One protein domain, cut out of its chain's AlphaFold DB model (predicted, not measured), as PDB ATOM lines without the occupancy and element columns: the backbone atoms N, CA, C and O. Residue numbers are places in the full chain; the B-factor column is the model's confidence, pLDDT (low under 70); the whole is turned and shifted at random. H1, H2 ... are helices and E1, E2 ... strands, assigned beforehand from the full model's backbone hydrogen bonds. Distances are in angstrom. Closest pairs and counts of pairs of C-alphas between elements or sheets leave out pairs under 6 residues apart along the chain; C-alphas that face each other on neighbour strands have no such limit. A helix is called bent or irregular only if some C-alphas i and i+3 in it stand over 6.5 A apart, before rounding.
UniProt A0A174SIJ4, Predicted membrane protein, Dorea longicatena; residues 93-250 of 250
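AT A GLANCE: This is residues 93 to 250 of the 250 residues of the protein "Predicted membrane protein" of Dorea longicatena (UniProt A0A174SIJ4). A strongly twisted antiparallel wall of nine strands, E1 to E9 side by side in chain order, curls along the length of the domain, with the long helix H4 crossing over one face. H2 and H3 gather near the beginning of H4, over the E5 to E8 part of the wall, while the short helices H1, H5 and H6 sit about E2 to E4. The printed part has 158 residues with six named helices and nine named strands, in the order H1 E1 E2 E3 E4 H2 E5 E6 E7 E8 E9 H3 H4 H5 H6, a mixed class. It is compact, with a radius of gyration of the C-alphas of 16.4 A, yet elongated, spanning 50 by 30 by 28 A.

IN THESE COORDINATES: H1 is residues 93 to 98, from C-alpha 93 at (29.895, 100.587, 34.545). E1 is 100 to 103, E2 107 to 112, E3 116 to 121 and E4 124 to 130, 19.1 A long. H2 is 132 to 141, 15.3 A, and E5 152 to 156. E6, 161 to 170, is 23.2 A long and bends by 78 degrees at residue 167; E7, 173 to 181, is 22.2 A long and bends by 60 degrees at residue 176. E8 is 186 to 191, E9 194 to 196, and H3 200 to 208. H4, 211 to 229, is 25.8 A long and begins at (37.056, 109.623, 65.902); it is only just irregular, C-alphas 214 and 217 being 6.50 A apart. H5 is 234 to 238, and H6, 242 to 248, ends at (26.736, 108.136, 30.192).

HOW THE PARTS SIT: E1 to E4 form one meander and E5 to E9 another, each strand the antiparallel neighbour of the one before. Between the neighbours E1 and E2, N 102 and O 109 are within hydrogen-bond range at 2.9 A; between the neighbours E4 and E5, N 129 and O 153 are within hydrogen-bond range at 2.8 A. H4 runs across the strands at a height over the sheet of 9.9 A, at 71 degrees to E3 on the local plane. H2 lies on the same face, 9.4 A over the sheet. With residues 211 to 215 alone, H4 touches H2, the closest C-alphas being those of Tyr 137 and Leu 211, 5.9 A. H2 also touches H3, the closest C-alphas being those of Ala 141 and Lys 205, 5.0 A. H6 is on the sheet at a height of 9.1 A, only just over E2 and E3, with three C-alphas on each. H1, H3 and H5 only graze the sheet. Every O i to N i+4 pair is within hydrogen-bond range in H3 and H5, against 5 of 6 in H2, 12 of 15 in H4, 2 of 3 in H6 and 0 of 2 in H1, where 2 of 3 O i to N i+3 pairs are.

THE WHOLE: The C-alphas of Glu 201 and Gln 250 are the two farthest apart, 51.8 A. The printed part has no cut and no long link. Mean pLDDT of the printed part is 94.5, with residues 249 to 250 under 70.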
ATOM      1  N   ASN A  93      30.628 101.810  34.873       96.50
ATOM      2  CA  ASN A  93      29.895 100.587  34.545       96.50
ATOM      3  C   ASN A  93      30.068  99.494  35.602       96.50
ATOM      4  O   ASN A  93      29.144  98.705  35.796       96.50
ATOM      5  N   THR A  94      31.223  99.428  36.263       98.06
ATOM      6  CA  THR A  94      31.450  98.516  37.387       98.06
ATOM      7  C   THR A  94      30.675  98.971  38.619       98.06
ATOM      8  O   THR A  94      29.985  98.147  39.207       98.06
ATOM      9  N   LEU A  95      30.687 100.267  38.964       98.19
ATOM     10  CA  LEU A  95      29.889 100.809  40.075       98.19
ATOM     11  C   LEU A  95      28.408 100.428  39.940       98.19
ATOM     12  O   LEU A  95      27.822  99.893  40.881       98.19
ATOM     13  N   CYS A  96      27.820 100.579  38.749       96.50
ATOM     14  CA  CYS A  96      26.423 100.205  38.484       96.50
ATOM     15  C   CYS A  96      26.078  98.726  38.706       96.50
ATOM     16  O   CYS A  96      24.900  98.380  38.719       96.50
ATOM     17  N   GLN A  97      27.062  97.828  38.794       97.62
ATOM     18  CA  GLN A  97      26.799  96.397  38.969       97.62
ATOM     19  C   GLN A  97      26.524  96.022  40.424       97.62
ATOM     20  O   GLN A  97      25.902  94.989  40.665       97.62
ATOM     21  N   PHE A  98      26.988  96.830  41.380       97.69
ATOM     22  CA  PHE A  98      26.891  96.511  42.805       97.69
ATOM     23  C   PHE A  98      26.338  97.653  43.666       97.69
ATOM     24  O   PHE A  98      26.168  97.459  44.870       97.69
ATOM     25  N   THR A  99      26.027  98.803  43.066       98.19
ATOM     26  CA  THR A  99      25.428  99.971  43.725       98.19
ATOM     27  C   THR A  99      24.110 100.359  43.062       98.19
ATOM     28  O   THR A  99      23.861 100.012  41.904       98.19
ATOM     29  N   ASP A 100      23.287 101.108  43.787       97.38
ATOM     30  CA  ASP A 100      22.094 101.749  43.246       97.38
ATOM     31  C   ASP A 100      22.453 103.150  42.726       97.38
ATOM     32  O   ASP A 100      23.025 103.972  43.445       97.38
ATOM     33  N   GLU A 101      22.121 103.428  41.462       95.69
ATOM     34  CA  GLU A 101      22.345 104.742  40.846       95.69
ATOM     35  C   GLU A 101      21.248 105.723  41.284       95.69
ATOM     36  O   GLU A 101      20.054 105.465  41.110       95.69
ATOM     37  N   ILE A 102      21.655 106.876  41.818       93.31
ATOM     38  CA  ILE A 102      20.760 107.969  42.205       93.31
ATOM     39  C   ILE A 102      21.107 109.187  41.357       93.31
ATOM     40  O   ILE A 102      22.253 109.633  41.313       93.31
ATOM     41  N   LYS A 103      20.100 109.739  40.680       91.62
ATOM     42  CA  LYS A 103      20.243 110.928  39.843       91.62
ATOM     43  C   LYS A 103      19.405 112.070  40.395       91.62
ATOM     44  O   LYS A 103      18.191 111.926  40.546       91.62
ATOM     45  N   SER A 104      20.058 113.205  40.597       88.12
ATOM     46  CA  SER A 104      19.443 114.484  40.949       88.12
ATOM     47  C   SER A 104      19.696 115.507  39.839       88.12
ATOM     48  O   SER A 104      20.370 115.216  38.845       88.12
ATOM     49  N   ASP A 105      19.155 116.715  39.991       84.38
ATOM     50  CA  ASP A 105      19.378 117.801  39.028       84.38
ATOM     51  C   ASP A 105      20.854 118.238  38.979       84.38
ATOM     52  O   ASP A 105      21.366 118.605  37.918       84.38
ATOM     53  N   ASP A 106      21.547 118.161  40.115       88.94
ATOM     54  CA  ASP A 106      22.897 118.678  40.344       88.94
ATOM     55  C   ASP A 106      23.931 117.600  40.712       88.94
ATOM     56  O   ASP A 106      25.123 117.900  40.771       88.94
ATOM     57  N   SER A 107      23.515 116.345  40.900       93.25
ATOM     58  CA  SER A 107      24.407 115.260  41.313       93.25
ATOM     59  C   SER A 107      24.100 113.929  40.633       93.25
ATOM     60  O   SER A 107      22.959 113.622  40.274       93.25
ATOM     61  N   TYR A 108      25.140 113.107  40.528       95.38
ATOM     62  CA  TYR A 108      25.026 111.676  40.271       95.38
ATOM     63  C   TYR A 108      25.675 110.926  41.418       95.38
ATOM     64  O   TYR A 108      26.782 111.277  41.828       95.38
ATOM     65  N   SER A 109      25.013 109.885  41.900       96.31
ATOM     66  CA  SER A 109      25.517 109.111  43.020       96.31
ATOM     67  C   SER A 109      25.396 107.611  42.810       96.31
ATOM     68  O   SER A 109      24.521 107.130  42.088       96.31
ATOM     69  N   PHE A 110      26.259 106.880  43.508       98.00
ATOM     70  CA  PHE A 110      26.269 105.425  43.583       98.00
ATOM     71  C   PHE A 110      26.173 105.027  45.051       98.00
ATOM     72  O   PHE A 110      27.118 105.233  45.813       98.00
ATOM     73  N   ASN A 111      25.015 104.508  45.454       97.69
ATOM     74  CA  ASN A 111      24.735 104.133  46.835       97.69
ATOM     75  C   ASN A 111      24.975 102.639  47.058       97.69
ATOM     76  O   ASN A 111      24.464 101.798  46.316       97.69
ATOM     77  N   TYR A 112      25.714 102.299  48.110       97.25
ATOM     78  CA  TYR A 112      25.931 100.922  48.522       97.25
ATOM     79  C   TYR A 112      25.229 100.633  49.848       97.25
ATOM     80  O   TYR A 112      25.784 100.835  50.927       97.25
ATOM     81  N   LYS A 113      23.996 100.114  49.758       88.25
ATOM     82  CA  LYS A 113      23.245  99.499  50.872       88.25
ATOM     83  C   LYS A 113      23.251 100.326  52.169       88.25
ATOM     84  O   LYS A 113      23.450  99.767  53.243       88.25
ATOM     85  N   HIS A 114      23.033 101.637  52.066       86.25
ATOM     86  CA  HIS A 114      23.056 102.589  53.192       86.25
ATOM     87  C   HIS A 114      24.389 102.741  53.944       86.25
ATOM     88  O   HIS A 114      24.423 103.493  54.907       86.25
ATOM     89  N   MET A 115      25.470 102.074  53.534       92.94
ATOM     90  CA  MET A 115      26.769 102.192  54.208       92.94
ATOM     91  C   MET A 115      27.541 103.406  53.703       92.94
ATOM     92  O   MET A 115      28.044 104.204  54.487       92.94
ATOM     93  N   TRP A 116      27.584 103.570  52.382       97.88
ATOM     94  CA  TRP A 116      28.226 104.716  51.759       97.88
ATOM     95  C   TRP A 116      27.563 105.106  50.438       97.88
ATOM     96  O   TRP A 116      26.869 104.316  49.790       97.88
ATOM     97  N   GLU A 117      27.784 106.350  50.030       98.19
ATOM     98  CA  GLU A 117      27.328 106.923  48.768       98.19
ATOM     99  C   GLU A 117      28.468 107.720  48.134       98.19
ATOM    100  O   GLU A 117      28.879 108.747  48.669       98.19
ATOM    101  N   ILE A 118      28.963 107.283  46.974       98.50
ATOM    102  CA  ILE A 118      29.859 108.125  46.171       98.50
ATOM    103  C   ILE A 118      28.998 109.163  45.466       98.50
ATOM    104  O   ILE A 118      28.032 108.791  44.800       98.50
ATOM    105  N   LYS A 119      29.367 110.438  45.569       97.44
ATOM    106  CA  LYS A 119      28.654 111.561  44.970       97.44
ATOM    107  C   LYS A 119      29.579 112.350  44.052       97.44
ATOM    108  O   LYS A 119      30.617 112.853  44.473       97.44
ATOM    109  N   TYR A 120      29.150 112.484  42.803       96.12
ATOM    110  CA  TYR A 120      29.773 113.324  41.791       96.12
ATOM    111  C   TYR A 120      28.900 114.563  41.591       96.12
ATOM    112  O   TYR A 120      27.750 114.456  41.146       96.12
ATOM    113  N   VAL A 121      29.439 115.736  41.914       94.31
ATOM    114  CA  VAL A 121      28.845 117.052  41.636       94.31
ATOM    115  C   VAL A 121      29.837 117.881  40.827       94.31
ATOM    116  O   VAL A 121      31.024 117.589  40.812       94.31
ATOM    117  N   GLU A 122      29.365 118.911  40.126       90.56
ATOM    118  CA  GLU A 122      30.190 119.671  39.167       90.56
ATOM    119  C   GLU A 122      31.498 120.229  39.761       90.56
ATOM    120  O   GLU A 122      32.498 120.333  39.056       90.56
ATOM    121  N   GLU A 123      31.492 120.546  41.055       87.12
ATOM    122  CA  GLU A 123      32.588 121.220  41.761       87.12
ATOM    123  C   GLU A 123      33.367 120.305  42.726       87.12
ATOM    124  O   GLU A 123      34.314 120.765  43.381       87.12
ATOM    125  N   ASN A 124      32.924 119.053  42.908       90.56
ATOM    126  CA  ASN A 124      33.527 118.137  43.874       90.56
ATOM    127  C   ASN A 124      33.119 116.671  43.691       90.56
ATOM    128  O   ASN A 124      31.980 116.353  43.345       90.56
ATOM    129  N   GLU A 125      34.011 115.778  44.095       94.31
ATOM    130  CA  GLU A 125      33.775 114.345  44.156       94.31
ATOM    131  C   GLU A 125      34.170 113.819  45.535       94.31
ATOM    132  O   GLU A 125      35.249 114.109  46.053       94.31
ATOM    133  N   PHE A 126      33.269 113.070  46.161       97.75
ATOM    134  CA  PHE A 126      33.466 112.586  47.522       97.75
ATOM    135  C   PHE A 126      32.639 111.334  47.787       97.75
ATOM    136  O   PHE A 126      31.706 111.011  47.048       97.75
ATOM    137  N   VAL A 127      32.954 110.650  48.880       98.50
ATOM    138  CA  VAL A 127      32.108 109.599  49.447       98.50
ATOM    139  C   VAL A 127      31.483 110.094  50.748       98.50
ATOM    140  O   VAL A 127      32.138 110.738  51.564       98.50
ATOM    141  N   SER A 128      30.189 109.842  50.916       98.06
ATOM    142  CA  SER A 128      29.465 110.015  52.174       98.06
ATOM    143  C   SER A 128      29.358 108.669  52.873       98.06
ATOM    144  O   SER A 128      28.985 107.689  52.233       98.06
ATOM    145  N   PHE A 129      29.630 108.641  54.169       98.19
ATOM    146  CA  PHE A 129      29.459 107.489  55.046       98.19
ATOM    147  C   PHE A 129      28.299 107.729  55.998       98.19
ATOM    148  O   PHE A 129      27.991 108.879  56.320       98.19
ATOM    149  N   TYR A 130      27.681 106.644  56.449       95.69
ATOM    150  CA  TYR A 130      26.693 106.680  57.515       95.69
ATOM    151  C   TYR A 130      27.162 105.813  58.683       95.69
ATOM    152  O   TYR A 130      27.050 104.587  58.626       95.69
ATOM    153  N   ASP A 131      27.634 106.467  59.743       95.44
ATOM    154  CA  ASP A 131      27.920 105.831  61.023       95.44
ATOM    155  C   ASP A 131      27.357 106.692  62.161       95.44
ATOM    156  O   ASP A 131      27.803 107.812  62.414       95.44
ATOM    157  N   ALA A 132      26.352 106.162  62.860       90.44
ATOM    158  CA  ALA A 132      25.700 106.855  63.969       90.44
ATOM    159  C   ALA A 132      26.683 107.244  65.089       90.44
ATOM    160  O   ALA A 132      26.439 108.220  65.806       90.44
ATOM    161  N   ASP A 133      27.795 106.521  65.225       94.19
ATOM    162  CA  ASP A 133      28.812 106.805  66.225       94.19
ATOM    163  C   ASP A 133      29.622 108.067  65.871       94.19
ATOM    164  O   ASP A 133      30.044 108.782  66.778       94.19
ATOM    165  N   ALA A 134      29.744 108.465  64.599       94.44
ATOM    166  CA  ALA A 134      30.480 109.676  64.210       94.44
ATOM    167  C   ALA A 134      30.005 110.928  64.978       94.44
ATOM    168  O   ALA A 134      30.800 111.669  65.569       94.44
ATOM    169  N   GLY A 135      28.683 111.126  65.038       92.88
ATOM    170  CA  GLY A 135      28.073 112.220  65.790       92.88
ATOM    171  C   GLY A 135      28.290 112.092  67.302       92.88
ATOM    172  O   GLY A 135      28.571 113.084  67.978       92.88
ATOM    173  N   TYR A 136      28.243 110.870  67.840       93.25
ATOM    174  CA  TYR A 136      28.495 110.606  69.259       93.25
ATOM    175  C   TYR A 136      29.924 110.981  69.678       93.25
ATOM    176  O   TYR A 136      30.125 111.604  70.724       93.25
ATOM    177  N   TYR A 137      30.923 110.656  68.858       94.81
ATOM    178  CA  TYR A 137      32.326 110.948  69.157       94.81
ATOM    179  C   TYR A 137      32.583 112.460  69.158       94.81
ATOM    180  O   TYR A 137      33.260 112.977  70.051       94.81
ATOM    181  N   VAL A 138      31.977 113.200  68.224       95.19
ATOM    182  CA  VAL A 138      32.036 114.670  68.216       95.19
ATOM    183  C   VAL A 138      31.308 115.268  69.422       95.19
ATOM    184  O   VAL A 138      31.867 116.121  70.116       95.19
ATOM    185  N   ALA A 139      30.097 114.796  69.725       93.75
ATOM    186  CA  ALA A 139      29.330 115.224  70.893       93.75
ATOM    187  C   ALA A 139      30.120 115.023  72.195       93.75
ATOM    188  O   ALA A 139      30.163 115.912  73.048       93.75
ATOM    189  N   SER A 140      30.801 113.883  72.328       93.81
ATOM    190  CA  SER A 140      31.677 113.566  73.459       93.81
ATOM    191  C   SER A 140      32.833 114.566  73.586       93.81
ATOM    192  O   SER A 140      33.045 115.126  74.667       93.81
ATOM    193  N   ALA A 141      33.513 114.898  72.480       94.94
ATOM    194  CA  ALA A 141      34.584 115.902  72.468       94.94
ATOM    195  C   ALA A 141      34.095 117.305  72.878       94.94
ATOM    196  O   ALA A 141      34.827 118.066  73.519       94.94
ATOM    197  N   LEU A 142      32.843 117.633  72.548       93.31
ATOM    198  CA  LEU A 142      32.164 118.878  72.925       93.31
ATOM    199  C   LEU A 142      31.601 118.860  74.360       93.31
ATOM    200  O   LEU A 142      30.994 119.834  74.800       93.31
ATOM    201  N   GLY A 143      31.821 117.784  75.121       90.62
ATOM    202  CA  GLY A 143      31.381 117.666  76.513       90.62
ATOM    203  C   GLY A 143      30.013 117.007  76.694       90.62
ATOM    204  O   GLY A 143      29.334 117.293  77.679       90.62
ATOM    205  N   GLY A 144      29.613 116.130  75.771       80.94
ATOM    206  CA  GLY A 144      28.377 115.343  75.839       80.94
ATOM    207  C   GLY A 144      27.121 116.129  75.466       80.94
ATOM    208  O   GLY A 144      26.056 115.866  76.017       80.94
ATOM    209  N   SER A 145      27.255 117.124  74.587       77.75
ATOM    210  CA  SER A 145      26.118 117.919  74.115       77.75
ATOM    211  C   SER A 145      25.406 117.227  72.956       77.75
ATOM    212  O   SER A 145      26.066 116.603  72.130       77.75
ATOM    213  N   ASP A 146      24.088 117.402  72.849       81.44
ATOM    214  CA  ASP A 146      23.365 117.036  71.631       81.44
ATOM    215  C   ASP A 146      23.866 117.921  70.480       81.44
ATOM    216  O   ASP A 146      23.896 119.149  70.599       81.44
ATOM    217  N   ILE A 147      24.278 117.291  69.383       89.12
ATOM    218  CA  ILE A 147      24.645 117.970  68.141       89.12
ATOM    219  C   ILE A 147      23.671 117.553  67.046       89.12
ATOM    220  O   ILE A 147      23.232 116.402  67.008       89.12
ATOM    221  N   GLU A 148      23.344 118.467  66.136       90.12
ATOM    222  CA  GLU A 148      22.549 118.119  64.958       90.12
ATOM    223  C   GLU A 148      23.453 117.474  63.897       90.12
ATOM    224  O   GLU A 148      23.952 118.128  62.985       90.12
ATOM    225  N   ASN A 149      23.703 116.175  64.050       91.12
ATOM    226  CA  ASN A 149      24.354 115.319  63.062       91.12
ATOM    227  C   ASN A 149      23.678 113.943  63.099       91.12
ATOM    228  O   ASN A 149      23.453 113.384  64.169       91.12
ATOM    229  N   ASP A 150      23.334 113.401  61.934       88.56
ATOM    230  CA  ASP A 150      22.603 112.136  61.815       88.56
ATOM    231  C   ASP A 150      23.517 110.901  61.711       88.56
ATOM    232  O   ASP A 150      23.027 109.807  61.436       88.56
ATOM    233  N   GLY A 151      24.822 111.063  61.945       90.62
ATOM    234  CA  GLY A 151      25.859 110.057  61.704       90.62
ATOM    235  C   GLY A 151      26.537 110.193  60.339       90.62
ATOM    236  O   GLY A 151      27.465 109.451  60.024       90.62
ATOM    237  N   THR A 152      26.098 111.136  59.502       95.44
ATOM    238  CA  THR A 152      26.719 111.339  58.194       95.44
ATOM    239  C   THR A 152      28.022 112.124  58.309       95.44
ATOM    240  O   THR A 152      28.077 113.206  58.905       95.44
ATOM    241  N   PHE A 153      29.057 111.625  57.640       97.81
ATOM    242  CA  PHE A 153      30.309 112.337  57.391       97.81
ATOM    243  C   PHE A 153      30.823 112.028  55.984       97.81
ATOM    244  O   PHE A 153      30.302 111.148  55.298       97.81
ATOM    245  N   THR A 154      31.798 112.791  55.494       98.38
ATOM    246  CA  THR A 154      32.289 112.649  54.115       98.38
ATOM    247  C   THR A 154      33.798 112.573  54.046       98.38
ATOM    248  O   THR A 154      34.457 113.264  54.815       98.38
ATOM    249  N   TYR A 155      34.320 111.845  53.064       98.56
ATOM    250  CA  TYR A 155      35.718 111.898  52.649       98.56
ATOM    251  C   TYR A 155      35.821 112.507  51.245       98.56
ATOM    252  O   TYR A 155      35.243 111.991  50.284       98.56
ATOM    253  N   ASP A 156      36.509 113.644  51.154       97.50
ATOM    254  CA  ASP A 156      36.746 114.404  49.928       97.50
ATOM    255  C   ASP A 156      37.955 113.835  49.185       97.50
ATOM    256  O   ASP A 156      39.073 113.852  49.701       97.50
ATOM    257  N   PHE A 157      37.743 113.348  47.961       94.94
ATOM    258  CA  PHE A 157      38.809 112.698  47.203       94.94
ATOM    259  C   PHE A 157      39.917 113.662  46.781       94.94
ATOM    260  O   PHE A 157      41.061 113.247  46.607       94.94
ATOM    261  N   SER A 158      39.570 114.930  46.553       92.31
ATOM    262  CA  SER A 158      40.495 115.926  46.016       92.31
ATOM    263  C   SER A 158      41.365 116.542  47.100       92.31
ATOM    264  O   SER A 158      42.560 116.743  46.885       92.31
ATOM    265  N   ASP A 159      40.759 116.800  48.256       93.31
ATOM    266  CA  ASP A 159      41.415 117.452  49.384       93.31
ATOM    267  C   ASP A 159      42.058 116.439  50.351       93.31
ATOM    268  O   ASP A 159      42.838 116.844  51.201       93.31
ATOM    269  N   ASN A 160      41.763 115.136  50.215       95.88
ATOM    270  CA  ASN A 160      42.170 114.089  51.163       95.88
ATOM    271  C   ASN A 160      41.731 114.417  52.607       95.88
ATOM    272  O   ASN A 160      42.483 114.275  53.575       95.88
ATOM    273  N   ASP A 161      40.485 114.881  52.728       97.62
ATOM    274  CA  ASP A 161      39.924 115.449  53.951       97.62
ATOM    275  C   ASP A 161      38.650 114.705  54.371       97.62
ATOM    276  O   ASP A 161      37.730 114.513  53.569       97.62
ATOM    277  N   PHE A 162      38.532 114.395  55.660       98.56
ATOM    278  CA  PHE A 162      37.258 114.030  56.274       98.56
ATOM    279  C   PHE A 162      36.500 115.275  56.741       98.56
ATOM    280  O   PHE A 162      37.094 116.230  57.244       98.56
ATOM    281  N   ARG A 163      35.168 115.268  56.618       98.19
ATOM    282  CA  ARG A 163      34.286 116.360  57.062       98.19
ATOM    283  C   ARG A 163      33.058 115.825  57.776       98.19
ATOM    284  O   ARG A 163      32.303 115.035  57.211       98.19
ATOM    285  N   ILE A 164      32.825 116.335  58.978       97.62
ATOM    286  CA  ILE A 164      31.571 116.175  59.712       97.62
ATOM    287  C   ILE A 164      30.827 117.497  59.647       97.62
ATOM    288  O   ILE A 164      31.372 118.539  60.015       97.62
ATOM    289  N   TYR A 165      29.583 117.438  59.187       95.62
ATOM    290  CA  TYR A 165      28.670 118.572  59.168       95.62
ATOM    291  C   TYR A 165      27.781 118.506  60.399       95.62
ATOM    292  O   TYR A 165      27.250 117.446  60.723       95.62
ATOM    293  N   LEU A 166      27.632 119.630  61.079       94.44
ATOM    294  CA  LEU A 166      26.852 119.733  62.301       94.44
ATOM    295  C   LEU A 166      26.250 121.134  62.419       94.44
ATOM    296  O   LEU A 166      26.624 122.031  61.669       94.44
ATOM    297  N   ASP A 167      25.338 121.309  63.362       92.81
ATOM    298  CA  ASP A 167      24.911 122.617  63.857       92.81
ATOM    299  C   ASP A 167      25.121 122.623  65.377       92.81
ATOM    300  O   ASP A 167      24.545 121.800  66.102       92.81
ATOM    301  N   TYR A 168      26.047 123.462  65.848       93.62
ATOM    302  CA  TYR A 168      26.400 123.555  67.261       93.62
ATOM    303  C   TYR A 168      26.832 124.969  67.664       93.62
ATOM    304  O   TYR A 168      27.870 125.475  67.232       93.62
ATOM    305  N   GLU A 169      26.071 125.596  68.561       92.94
ATOM    306  CA  GLU A 169      26.366 126.937  69.071       92.94
ATOM    307  C   GLU A 169      27.516 126.904  70.091       92.94
ATOM    308  O   GLU A 169      27.423 126.291  71.159       92.94
ATOM    309  N   THR A 170      28.599 127.621  69.794       89.81
ATOM    310  CA  THR A 170      29.729 127.803  70.711       89.81
ATOM    311  C   THR A 170      29.791 129.248  71.207       89.81
ATOM    312  O   THR A 170      29.283 130.154  70.552       89.81
ATOM    313  N   PRO A 171      30.532 129.551  72.291       89.31
ATOM    314  CA  PRO A 171      30.788 130.941  72.677       89.31
ATOM    315  C   PRO A 171      31.503 131.788  71.606       89.31
ATOM    316  O   PRO A 171      31.605 133.002  71.767       89.31
ATOM    317  N   SER A 172      32.068 131.154  70.572       87.94
ATOM    318  CA  SER A 172      32.790 131.811  69.475       87.94
ATOM    319  C   SER A 172      31.983 131.909  68.176       87.94
ATOM    320  O   SER A 172      32.541 132.439  67.217       87.94
ATOM    321  N   GLY A 173      30.744 131.399  68.145       93.44
ATOM    322  CA  GLY A 173      29.886 131.319  66.958       93.44
ATOM    323  C   GLY A 173      29.345 129.911  66.678       93.44
ATOM    324  O   GLY A 173      29.657 128.956  67.402       93.44
ATOM    325  N   GLU A 174      28.582 129.786  65.594       95.25
ATOM    326  CA  GLU A 174      27.969 128.550  65.091       95.25
ATOM    327  C   GLU A 174      29.047 127.661  64.446       95.25
ATOM    328  O   GLU A 174      29.611 128.007  63.403       95.25
ATOM    329  N   LEU A 175      29.367 126.521  65.066       95.75
ATOM    330  CA  LEU A 175      30.260 125.504  64.507       95.75
ATOM    331  C   LEU A 175      29.482 124.640  63.514       95.75
ATOM    332  O   LEU A 175      28.607 123.881  63.923       95.75
ATOM    333  N   THR A 176      29.843 124.716  62.230       97.00
ATOM    334  CA  THR A 176      29.109 124.016  61.164       97.00
ATOM    335  C   THR A 176      29.861 122.855  60.519       97.00
ATOM    336  O   THR A 176      29.249 121.975  59.912       97.00
ATOM    337  N   ILE A 177      31.197 122.846  60.604       97.50
ATOM    338  CA  ILE A 177      32.039 121.793  60.018       97.50
ATOM    339  C   ILE A 177      33.237 121.522  60.927       97.50
ATOM    340  O   ILE A 177      33.947 122.453  61.316       97.50
ATOM    341  N   ILE A 178      33.501 120.243  61.191       97.94
ATOM    342  CA  ILE A 178      34.799 119.753  61.662       97.94
ATOM    343  C   ILE A 178      35.461 119.043  60.483       97.94
ATOM    344  O   ILE A 178      34.922 118.072  59.958       97.94
ATOM    345  N   ASN A 179      36.607 119.556  60.047       98.44
ATOM    346  CA  ASN A 179      37.403 119.006  58.954       98.44
ATOM    347  C   ASN A 179      38.674 118.387  59.530       98.44
ATOM    348  O   ASN A 179      39.327 119.017  60.360       98.44
ATOM    349  N   TYR A 180      39.052 117.208  59.060       98.62
ATOM    350  CA  TYR A 180      40.320 116.562  59.383       98.62
ATOM    351  C   TYR A 180      41.079 116.298  58.091       98.62
ATOM    352  O   TYR A 180      40.566 115.591  57.226       98.62
ATOM    353  N   SER A 181      42.269 116.880  57.962       98.06
ATOM    354  CA  SER A 181      43.133 116.628  56.815       98.06
ATOM    355  C   SER A 181      44.038 115.441  57.075       98.06
ATOM    356  O   SER A 181      44.780 115.432  58.058       98.06
ATOM    357  N   VAL A 182      43.982 114.448  56.188       97.19
ATOM    358  CA  VAL A 182      44.808 113.241  56.293       97.19
ATOM    359  C   VAL A 182      46.263 113.545  55.934       97.19
ATOM    360  O   VAL A 182      47.170 112.987  56.549       97.19
ATOM    361  N   ASP A 183      46.495 114.445  54.975       95.69
ATOM    362  CA  ASP A 183      47.844 114.814  54.528       95.69
ATOM    363  C   ASP A 183      48.638 115.538  55.621       95.69
ATOM    364  O   ASP A 183      49.818 115.244  55.837       95.69
ATOM    365  N   ASP A 184      47.980 116.470  56.312       97.25
ATOM    366  CA  ASP A 184      48.614 117.314  57.323       97.25
ATOM    367  C   ASP A 184      48.460 116.761  58.755       97.25
ATOM    368  O   ASP A 184      49.155 117.228  59.655       97.25
ATOM    369  N   ASP A 185      47.594 115.759  58.976       97.56
ATOM    370  CA  ASP A 185      47.174 115.284  60.308       97.56
ATOM    371  C   ASP A 185      46.694 116.456  61.190       97.56
ATOM    372  O   ASP A 185      47.116 116.646  62.335       97.56
ATOM    373  N   GLU A 186      45.808 117.294  60.643       97.94
ATOM    374  CA  GLU A 186      45.324 118.507  61.309       97.94
ATOM    375  C   GLU A 186      43.800 118.645  61.249       97.94
ATOM    376  O   GLU A 186      43.166 118.522  60.197       97.94
ATOM    377  N   PHE A 187      43.202 118.984  62.397       98.56
ATOM    378  CA  PHE A 187      41.812 119.420  62.460       98.56
ATOM    379  C   PHE A 187      41.683 120.914  62.151       98.56
ATOM    380  O   PHE A 187      42.433 121.751  62.658       98.56
ATOM    381  N   THR A 188      40.643 121.274  61.403       98.25
ATOM    382  CA  THR A 188      40.170 122.655  61.251       98.25
ATOM    383  C   THR A 188      38.661 122.729  61.456       98.25
ATOM    384  O   THR A 188      37.928 121.763  61.262       98.25
ATOM    385  N   LEU A 189      38.190 123.892  61.893       98.12
ATOM    386  CA  LEU A 189      36.798 124.151  62.240       98.12
ATOM    387  C   LEU A 189      36.224 125.214  61.310       98.12
ATOM    388  O   LEU A 189      36.928 126.149  60.931       98.12
ATOM    389  N   MET A 190      34.939 125.115  60.994       97.69
ATOM    390  CA  MET A 190      34.171 126.184  60.358       97.69
ATOM    391  C   MET A 190      33.253 126.807  61.404       97.69
ATOM    392  O   MET A 190      32.293 126.166  61.818       97.69
ATOM    393  N   ILE A 191      33.558 128.028  61.839       95.88
ATOM    394  CA  ILE A 191      32.755 128.762  62.826       95.88
ATOM    395  C   ILE A 191      32.275 130.056  62.176       95.88
ATOM    396  O   ILE A 191      33.103 130.812  61.670       95.88
ATOM    397  N   ASP A 192      30.962 130.284  62.134       94.62
ATOM    398  CA  ASP A 192      30.327 131.419  61.438       94.62
ATOM    399  C   ASP A 192      30.763 131.557  59.961       94.62
ATOM    400  O   ASP A 192      30.870 132.650  59.402       94.62
ATOM    401  N   GLY A 193      31.056 130.429  59.299       89.75
ATOM    402  CA  GLY A 193      31.568 130.415  57.922       89.75
ATOM    403  C   GLY A 193      33.033 130.850  57.776       89.75
ATOM    404  O   GLY A 193      33.497 131.097  56.659       89.75
ATOM    405  N   GLU A 194      33.781 130.938  58.875       92.56
ATOM    406  CA  GLU A 194      35.219 131.189  58.877       92.56
ATOM    407  C   GLU A 194      35.998 129.945  59.305       92.56
ATOM    408  O   GLU A 194      35.722 129.337  60.342       92.56
ATOM    409  N   ARG A 195      37.029 129.591  58.526       95.50
ATOM    410  CA  ARG A 195      37.962 128.527  58.898       95.50
ATOM    411  C   ARG A 195      38.817 128.979  60.085       95.50
ATOM    412  O   ARG A 195      39.449 130.035  60.031       95.50
ATOM    413  N   ARG A 196      38.869 128.163  61.135       95.19
ATOM    414  CA  ARG A 196      39.648 128.397  62.357       95.19
ATOM    415  C   ARG A 196      40.355 127.122  62.792       95.19
ATOM    416  O   ARG A 196      39.874 126.024  62.536       95.19
ATOM    417  N   ASN A 197      41.469 127.269  63.497       96.88
ATOM    418  CA  ASN A 197      42.121 126.128  64.131       96.88
ATOM    419  C   ASN A 197      41.425 125.826  65.465       96.88
ATOM    420  O   ASN A 197      41.055 126.770  66.178       96.88
ATOM    421  N   PRO A 198      41.266 124.547  65.836       96.94
ATOM    422  CA  PRO A 198      40.792 124.188  67.160       96.94
ATOM    423  C   PRO A 198      41.771 124.672  68.234       96.94
ATOM    424  O   PRO A 198      42.967 124.877  68.005       96.94
ATOM    425  N   THR A 199      41.264 124.842  69.455       96.19
ATOM    426  CA  THR A 199      42.158 124.976  70.611       96.19
ATOM    427  C   THR A 199      42.895 123.656  70.834       96.19
ATOM    428  O   THR A 199      42.360 122.594  70.527       96.19
ATOM    429  N   LYS A 200      44.093 123.697  71.430       97.69
ATOM    430  CA  LYS A 200      44.858 122.473  71.739       97.69
ATOM    431  C   LYS A 200      44.072 121.475  72.591       97.69
ATOM    432  O   LYS A 200      44.203 120.278  72.398       97.69
ATOM    433  N   GLU A 201      43.276 121.977  73.535       96.81
ATOM    434  CA  GLU A 201      42.441 121.129  74.388       96.81
ATOM    435  C   GLU A 201      41.348 120.428  73.575       96.81
ATOM    436  O   GLU A 201      41.095 119.245  73.780       96.81
ATOM    437  N   PHE A 202      40.704 121.139  72.648       95.94
ATOM    438  CA  PHE A 202      39.643 120.553  71.835       95.94
ATOM    439  C   PHE A 202      40.182 119.579  70.781       95.94
ATOM    440  O   PHE A 202      39.614 118.504  70.619       95.94
ATOM    441  N   ASP A 203      41.304 119.908  70.137       97.88
ATOM    442  CA  ASP A 203      42.020 118.991  69.239       97.88
ATOM    443  C   ASP A 203      42.366 117.675  69.950       97.88
ATOM    444  O   ASP A 203      42.033 116.593  69.471       97.88
ATOM    445  N   GLN A 204      42.934 117.770  71.157       98.00
ATOM    446  CA  GLN A 204      43.243 116.599  71.970       98.00
ATOM    447  C   GLN A 204      41.988 115.775  72.285       98.00
ATOM    448  O   GLN A 204      42.024 114.556  72.143       98.00
ATOM    449  N   LYS A 205      40.869 116.415  72.654       97.12
ATOM    450  CA  LYS A 205      39.608 115.704  72.910       97.12
ATOM    451  C   LYS A 205      39.110 114.954  71.679       97.12
ATOM    452  O   LYS A 205      38.739 113.797  71.818       97.12
ATOM    453  N   LEU A 206      39.126 115.576  70.495       97.00
ATOM    454  CA  LEU A 206      38.722 114.923  69.242       97.00
ATOM    455  C   LEU A 206      39.573 113.686  68.937       97.00
ATOM    456  O   LEU A 206      39.049 112.676  68.482       97.00
ATOM    457  N   ARG A 207      40.878 113.745  69.212       97.06
ATOM    458  CA  ARG A 207      41.785 112.605  69.019       97.06
ATOM    459  C   ARG A 207      41.553 111.499  70.044       97.06
ATOM    460  O   ARG A 207      41.581 110.325  69.699       97.06
ATOM    461  N   GLU A 208      41.311 111.868  71.297       97.00
ATOM    462  CA  GLU A 208      41.095 110.921  72.394       97.00
ATOM    463  C   GLU A 208      39.742 110.206  72.329       97.00
ATOM    464  O   GLU A 208      39.585 109.176  72.985       97.00
ATOM    465  N   THR A 209      38.769 110.711  71.560       95.38
ATOM    466  CA  THR A 209      37.478 110.025  71.422       95.38
ATOM    467  C   THR A 209      37.586 108.728  70.632       95.38
ATOM    468  O   THR A 209      36.777 107.847  70.882       95.38
ATOM    469  N   GLY A 210      38.567 108.614  69.727       96.12
ATOM    470  CA  GLY A 210      38.667 107.539  68.735       96.12
ATOM    471  C   GLY A 210      38.111 107.920  67.357       96.12
ATOM    472  O   GLY A 210      38.087 107.085  66.465       96.12
ATOM    473  N   LEU A 211      37.720 109.185  67.140       97.19
ATOM    474  CA  LEU A 211      37.056 109.623  65.902       97.19
ATOM    475  C   LEU A 211      37.863 109.318  64.628       97.19
ATOM    476  O   LEU A 211      37.292 109.002  63.591       97.19
ATOM    477  N   ILE A 212      39.190 109.426  64.694       98.00
ATOM    478  CA  ILE A 212      40.047 109.143  63.539       98.00
ATOM    479  C   ILE A 212      40.121 107.635  63.285       98.00
ATOM    480  O   ILE A 212      39.863 107.189  62.176       98.00
ATOM    481  N   GLU A 213      40.469 106.848  64.301       97.25
ATOM    482  CA  GLU A 213      40.773 105.425  64.111       97.25
ATOM    483  C   GLU A 213      39.511 104.568  63.976       97.25
ATOM    484  O   GLU A 213      39.432 103.731  63.082       97.25
ATOM    485  N   ASP A 214      38.519 104.799  64.836       97.38
ATOM    486  CA  ASP A 214      37.344 103.935  64.958       97.38
ATOM    487  C   ASP A 214      36.220 104.314  63.983       97.38
ATOM    488  O   ASP A 214      35.330 103.504  63.754       97.38
ATOM    489  N   ILE A 215      36.252 105.532  63.423       97.50
ATOM    490  CA  ILE A 215      35.224 106.031  62.497       97.50
ATOM    491  C   ILE A 215      35.842 106.343  61.133       97.50
ATOM    492  O   ILE A 215      35.571 105.650  60.157       97.50
ATOM    493  N   PHE A 216      36.706 107.361  61.039       98.25
ATOM    494  CA  PHE A 216      37.225 107.805  59.739       98.25
ATOM    495  C   PHE A 216      38.022 106.717  59.011       98.25
ATOM    496  O   PHE A 216      37.718 106.406  57.859       98.25
ATOM    497  N   ASN A 217      39.017 106.130  59.676       97.81
ATOM    498  CA  ASN A 217      39.873 105.108  59.083       97.81
ATOM    499  C   ASN A 217      39.100 103.802  58.856       97.81
ATOM    500  O   ASN A 217      39.162 103.257  57.758       97.81
ATOM    501  N   ASP A 218      38.336 103.332  59.848       98.06
ATOM    502  CA  ASP A 218      37.582 102.075  59.745       98.06
ATOM    503  C   ASP A 218      36.563 102.098  58.589       98.06
ATOM    504  O   ASP A 218      36.495 101.158  57.793       98.06
ATOM    505  N   ASP A 219      35.800 103.183  58.421       98.25
ATOM    506  CA  ASP A 219      34.826 103.269  57.327       98.25
ATOM    507  C   ASP A 219      35.463 103.509  55.957       98.25
ATOM    508  O   ASP A 219      34.978 102.959  54.957       98.25
ATOM    509  N   LEU A 220      36.568 104.262  55.889       98.31
ATOM    510  CA  LEU A 220      37.326 104.398  54.646       98.31
ATOM    511  C   LEU A 220      37.924 103.049  54.219       98.31
ATOM    512  O   LEU A 220      37.778 102.670  53.056       98.31
ATOM    513  N   ASP A 221      38.490 102.280  55.152       98.31
ATOM    514  CA  ASP A 221      39.035 100.942  54.896       98.31
ATOM    515  C   ASP A 221      37.947  99.969  54.413       98.31
ATOM    516  O   ASP A 221      38.139  99.251  53.423       98.31
ATOM    517  N   LYS A 222      36.764  99.963  55.047       98.12
ATOM    518  CA  LYS A 222      35.613  99.160  54.586       98.12
ATOM    519  C   LYS A 222      35.177  99.556  53.178       98.12
ATOM    520  O   LYS A 222      34.855  98.683  52.365       98.12
ATOM    521  N   PHE A 223      35.148 100.852  52.875       98.56
ATOM    522  CA  PHE A 223      34.819 101.342  51.540       98.56
ATOM    523  C   PHE A 223      35.842 100.895  50.503       98.56
ATOM    524  O   PHE A 223      35.455 100.325  49.479       98.56
ATOM    525  N   GLU A 224      37.135 101.056  50.781       98.50
ATOM    526  CA  GLU A 224      38.193 100.561  49.905       98.50
ATOM    527  C   GLU A 224      38.098  99.049  49.697       98.50
ATOM    528  O   GLU A 224      38.208  98.576  48.564       98.50
ATOM    529  N   GLN A 225      37.817  98.285  50.754       98.31
ATOM    530  CA  GLN A 225      37.595  96.847  50.650       98.31
ATOM    531  C   GLN A 225      36.403  96.531  49.734       98.31
ATOM    532  O   GLN A 225      36.506  95.665  48.864       98.31
ATOM    533  N   ASN A 226      35.277  97.237  49.878       97.62
ATOM    534  CA  ASN A 226      34.105  97.043  49.019       97.62
ATOM    535  C   ASN A 226      34.425  97.344  47.545       97.62
ATOM    536  O   ASN A 226      33.960  96.621  46.660       97.62
ATOM    537  N   LEU A 227      35.230  98.374  47.266       98.25
ATOM    538  CA  LEU A 227      35.712  98.654  45.912       98.25
ATOM    539  C   LEU A 227      36.590  97.508  45.391       98.25
ATOM    540  O   LEU A 227      36.339  96.997  44.296       98.25
ATOM    541  N   GLN A 228      37.564  97.058  46.187       98.38
ATOM    542  CA  GLN A 228      38.510  96.002  45.810       98.38
ATOM    543  C   GLN A 228      37.814  94.669  45.520       98.38
ATOM    544  O   GLN A 228      38.140  94.004  44.534       98.38
ATOM    545  N   GLU A 229      36.811  94.298  46.320       98.00
ATOM    546  CA  GLU A 229      35.978  93.107  46.099       98.00
ATOM    547  C   GLU A 229      35.234  93.143  44.752       98.00
ATOM    548  O   GLU A 229      34.932  92.093  44.182       98.00
ATOM    549  N   ASN A 230      35.000  94.340  44.207       97.56
ATOM    550  CA  ASN A 230      34.379  94.569  42.902       97.56
ATOM    551  C   ASN A 230      35.393  94.960  41.809       97.56
ATOM    552  O   ASN A 230      35.002  95.347  40.708       97.56
ATOM    553  N   GLY A 231      36.696  94.819  42.073       97.62
ATOM    554  CA  GLY A 231      37.759  95.080  41.102       97.62
ATOM    555  C   GLY A 231      38.025  96.563  40.827       97.62
ATOM    556  O   GLY A 231      38.538  96.887  39.757       97.62
ATOM    557  N   LEU A 232      37.671  97.440  41.766       98.44
ATOM    558  CA  LEU A 232      37.965  98.872  41.747       98.44
ATOM    559  C   LEU A 232      38.926  99.245  42.882       98.44
ATOM    560  O   LEU A 232      39.066  98.530  43.870       98.44
ATOM    561  N   SER A 233      39.570 100.395  42.751       98.25
ATOM    562  CA  SER A 233      40.353 101.050  43.798       98.25
ATOM    563  C   SER A 233      39.790 102.436  44.112       98.25
ATOM    564  O   SER A 233      39.028 102.996  43.318       98.25
ATOM    565  N   LEU A 234      40.218 103.032  45.231       97.50
ATOM    566  CA  LEU A 234      39.928 104.437  45.536       97.50
ATOM    567  C   LEU A 234      40.387 105.367  44.398       97.50
ATOM    568  O   LEU A 234      39.684 106.303  44.024       97.50
ATOM    569  N   GLY A 235      41.542 105.073  43.793       96.62
ATOM    570  CA  GLY A 235      42.072 105.811  42.643       96.62
ATOM    571  C   GLY A 235      41.164 105.749  41.412       96.62
ATOM    572  O   GLY A 235      41.023 106.739  40.698       96.62
ATOM    573  N   ASP A 236      40.509 104.610  41.173       97.69
ATOM    574  CA  ASP A 236      39.599 104.468  40.036       97.69
ATOM    575  C   ASP A 236      38.378 105.372  40.199       97.69
ATOM    576  O   ASP A 236      38.031 106.088  39.260       97.69
ATOM    577  N   VAL A 237      37.751 105.377  41.381       97.81
ATOM    578  CA  VAL A 237      36.541 106.178  41.641       97.81
ATOM    579  C   VAL A 237      36.841 107.669  41.804       97.81
ATOM    580  O   VAL A 237      36.094 108.489  41.286       97.81
ATOM    581  N   SER A 238      37.965 108.034  42.423       96.19
ATOM    582  CA  SER A 238      38.388 109.440  42.556       96.19
ATOM    583  C   SER A 238      38.834 110.073  41.235       96.19
ATOM    584  O   SER A 238      38.840 111.293  41.105       96.19
ATOM    585  N   SER A 239      39.198 109.264  40.233       94.94
ATOM    586  CA  SER A 239      39.561 109.760  38.898       94.94
ATOM    587  C   SER A 239      38.364 110.069  37.993       94.94
ATOM    588  O   SER A 239      38.539 110.695  36.944       94.94
ATOM    589  N   VAL A 240      37.164 109.610  38.363       95.44
ATOM    590  CA  VAL A 240      35.923 109.879  37.629       95.44
ATOM    591  C   VAL A 240      35.434 111.280  37.985       95.44
ATOM    592  O   VAL A 240      35.377 111.634  39.154       95.44
ATOM    593  N   SER A 241      35.036 112.065  36.984       94.38
ATOM    594  CA  SER A 241      34.435 113.385  37.199       94.38
ATOM    595  C   SER A 241      32.918 113.372  37.018       94.38
ATOM    596  O   SER A 241      32.355 112.510  36.333       94.38
ATOM    597  N   TYR A 242      32.244 114.411  37.516       93.62
ATOM    598  CA  TYR A 242      30.826 114.663  37.216       93.62
ATOM    599  C   TYR A 242      30.491 114.591  35.714       93.62
ATOM    600  O   TYR A 242      29.458 114.040  35.318       93.62
ATOM    601  N   ASN A 243      31.369 115.115  34.854       92.12
ATOM    602  CA  ASN A 243      31.143 115.122  33.408       92.12
ATOM    603  C   ASN A 243      31.208 113.720  32.793       92.12
ATOM    604  O   ASN A 243      30.455 113.434  31.856       92.12
ATOM    605  N   ASP A 244      32.052 112.838  33.329       93.25
ATOM    606  CA  ASP A 244      32.146 111.454  32.865       93.25
ATOM    607  C   ASP A 244      30.839 110.706  33.146       93.25
ATOM    608  O   ASP A 244      30.285 110.071  32.241       93.25
ATOM    609  N   VAL A 245      30.287 110.862  34.355       92.44
ATOM    610  CA  VAL A 245      29.011 110.241  34.745       92.44
ATOM    611  C   VAL A 245      27.848 110.824  33.944       92.44
ATOM    612  O   VAL A 245      27.064 110.082  33.348       92.44
ATOM    613  N   LYS A 246      27.781 112.155  33.821       90.06
ATOM    614  CA  LYS A 246      26.752 112.855  33.040       90.06
ATOM    615  C   LYS A 246      26.716 112.423  31.575       90.06
ATOM    616  O   LYS A 246      25.632 112.336  31.001       90.06
ATOM    617  N   SER A 247      27.876 112.158  30.971       85.00
ATOM    618  CA  SER A 247      27.975 111.746  29.566       85.00
ATOM    619  C   SER A 247      27.393 110.355  29.288       85.00
ATOM    620  O   SER A 247      26.935 110.106  28.177       85.00
ATOM    621  N   LYS A 248      27.360 109.465  30.290       77.94
ATOM    622  CA  LYS A 248      26.736 108.136  30.192       77.94
ATOM    623  C   LYS A 248      25.206 108.212  30.211       77.94
ATOM    624  O   LYS A 248      24.542 107.371  29.613       77.94
ATOM    625  N   SER A 249      24.642 109.189  30.921       60.78
ATOM    626  CA  SER A 249      23.192 109.330  31.101       60.78
ATOM    627  C   SER A 249      22.473 110.048  29.944       60.78
ATOM    628  O   SER A 249      21.279 110.336  30.085       60.78
ATOM    629  N   GLN A 250      23.177 110.385  28.856       54.94
ATOM    630  CA  GLN A 250      22.650 111.016  27.632       54.94
ATOM    631  C   GLN A 250      22.632 110.025  26.467       54.94
ATOM    632  O   GLN A 250      21.636 110.056  25.710       54.94
TER     633      GLN A 250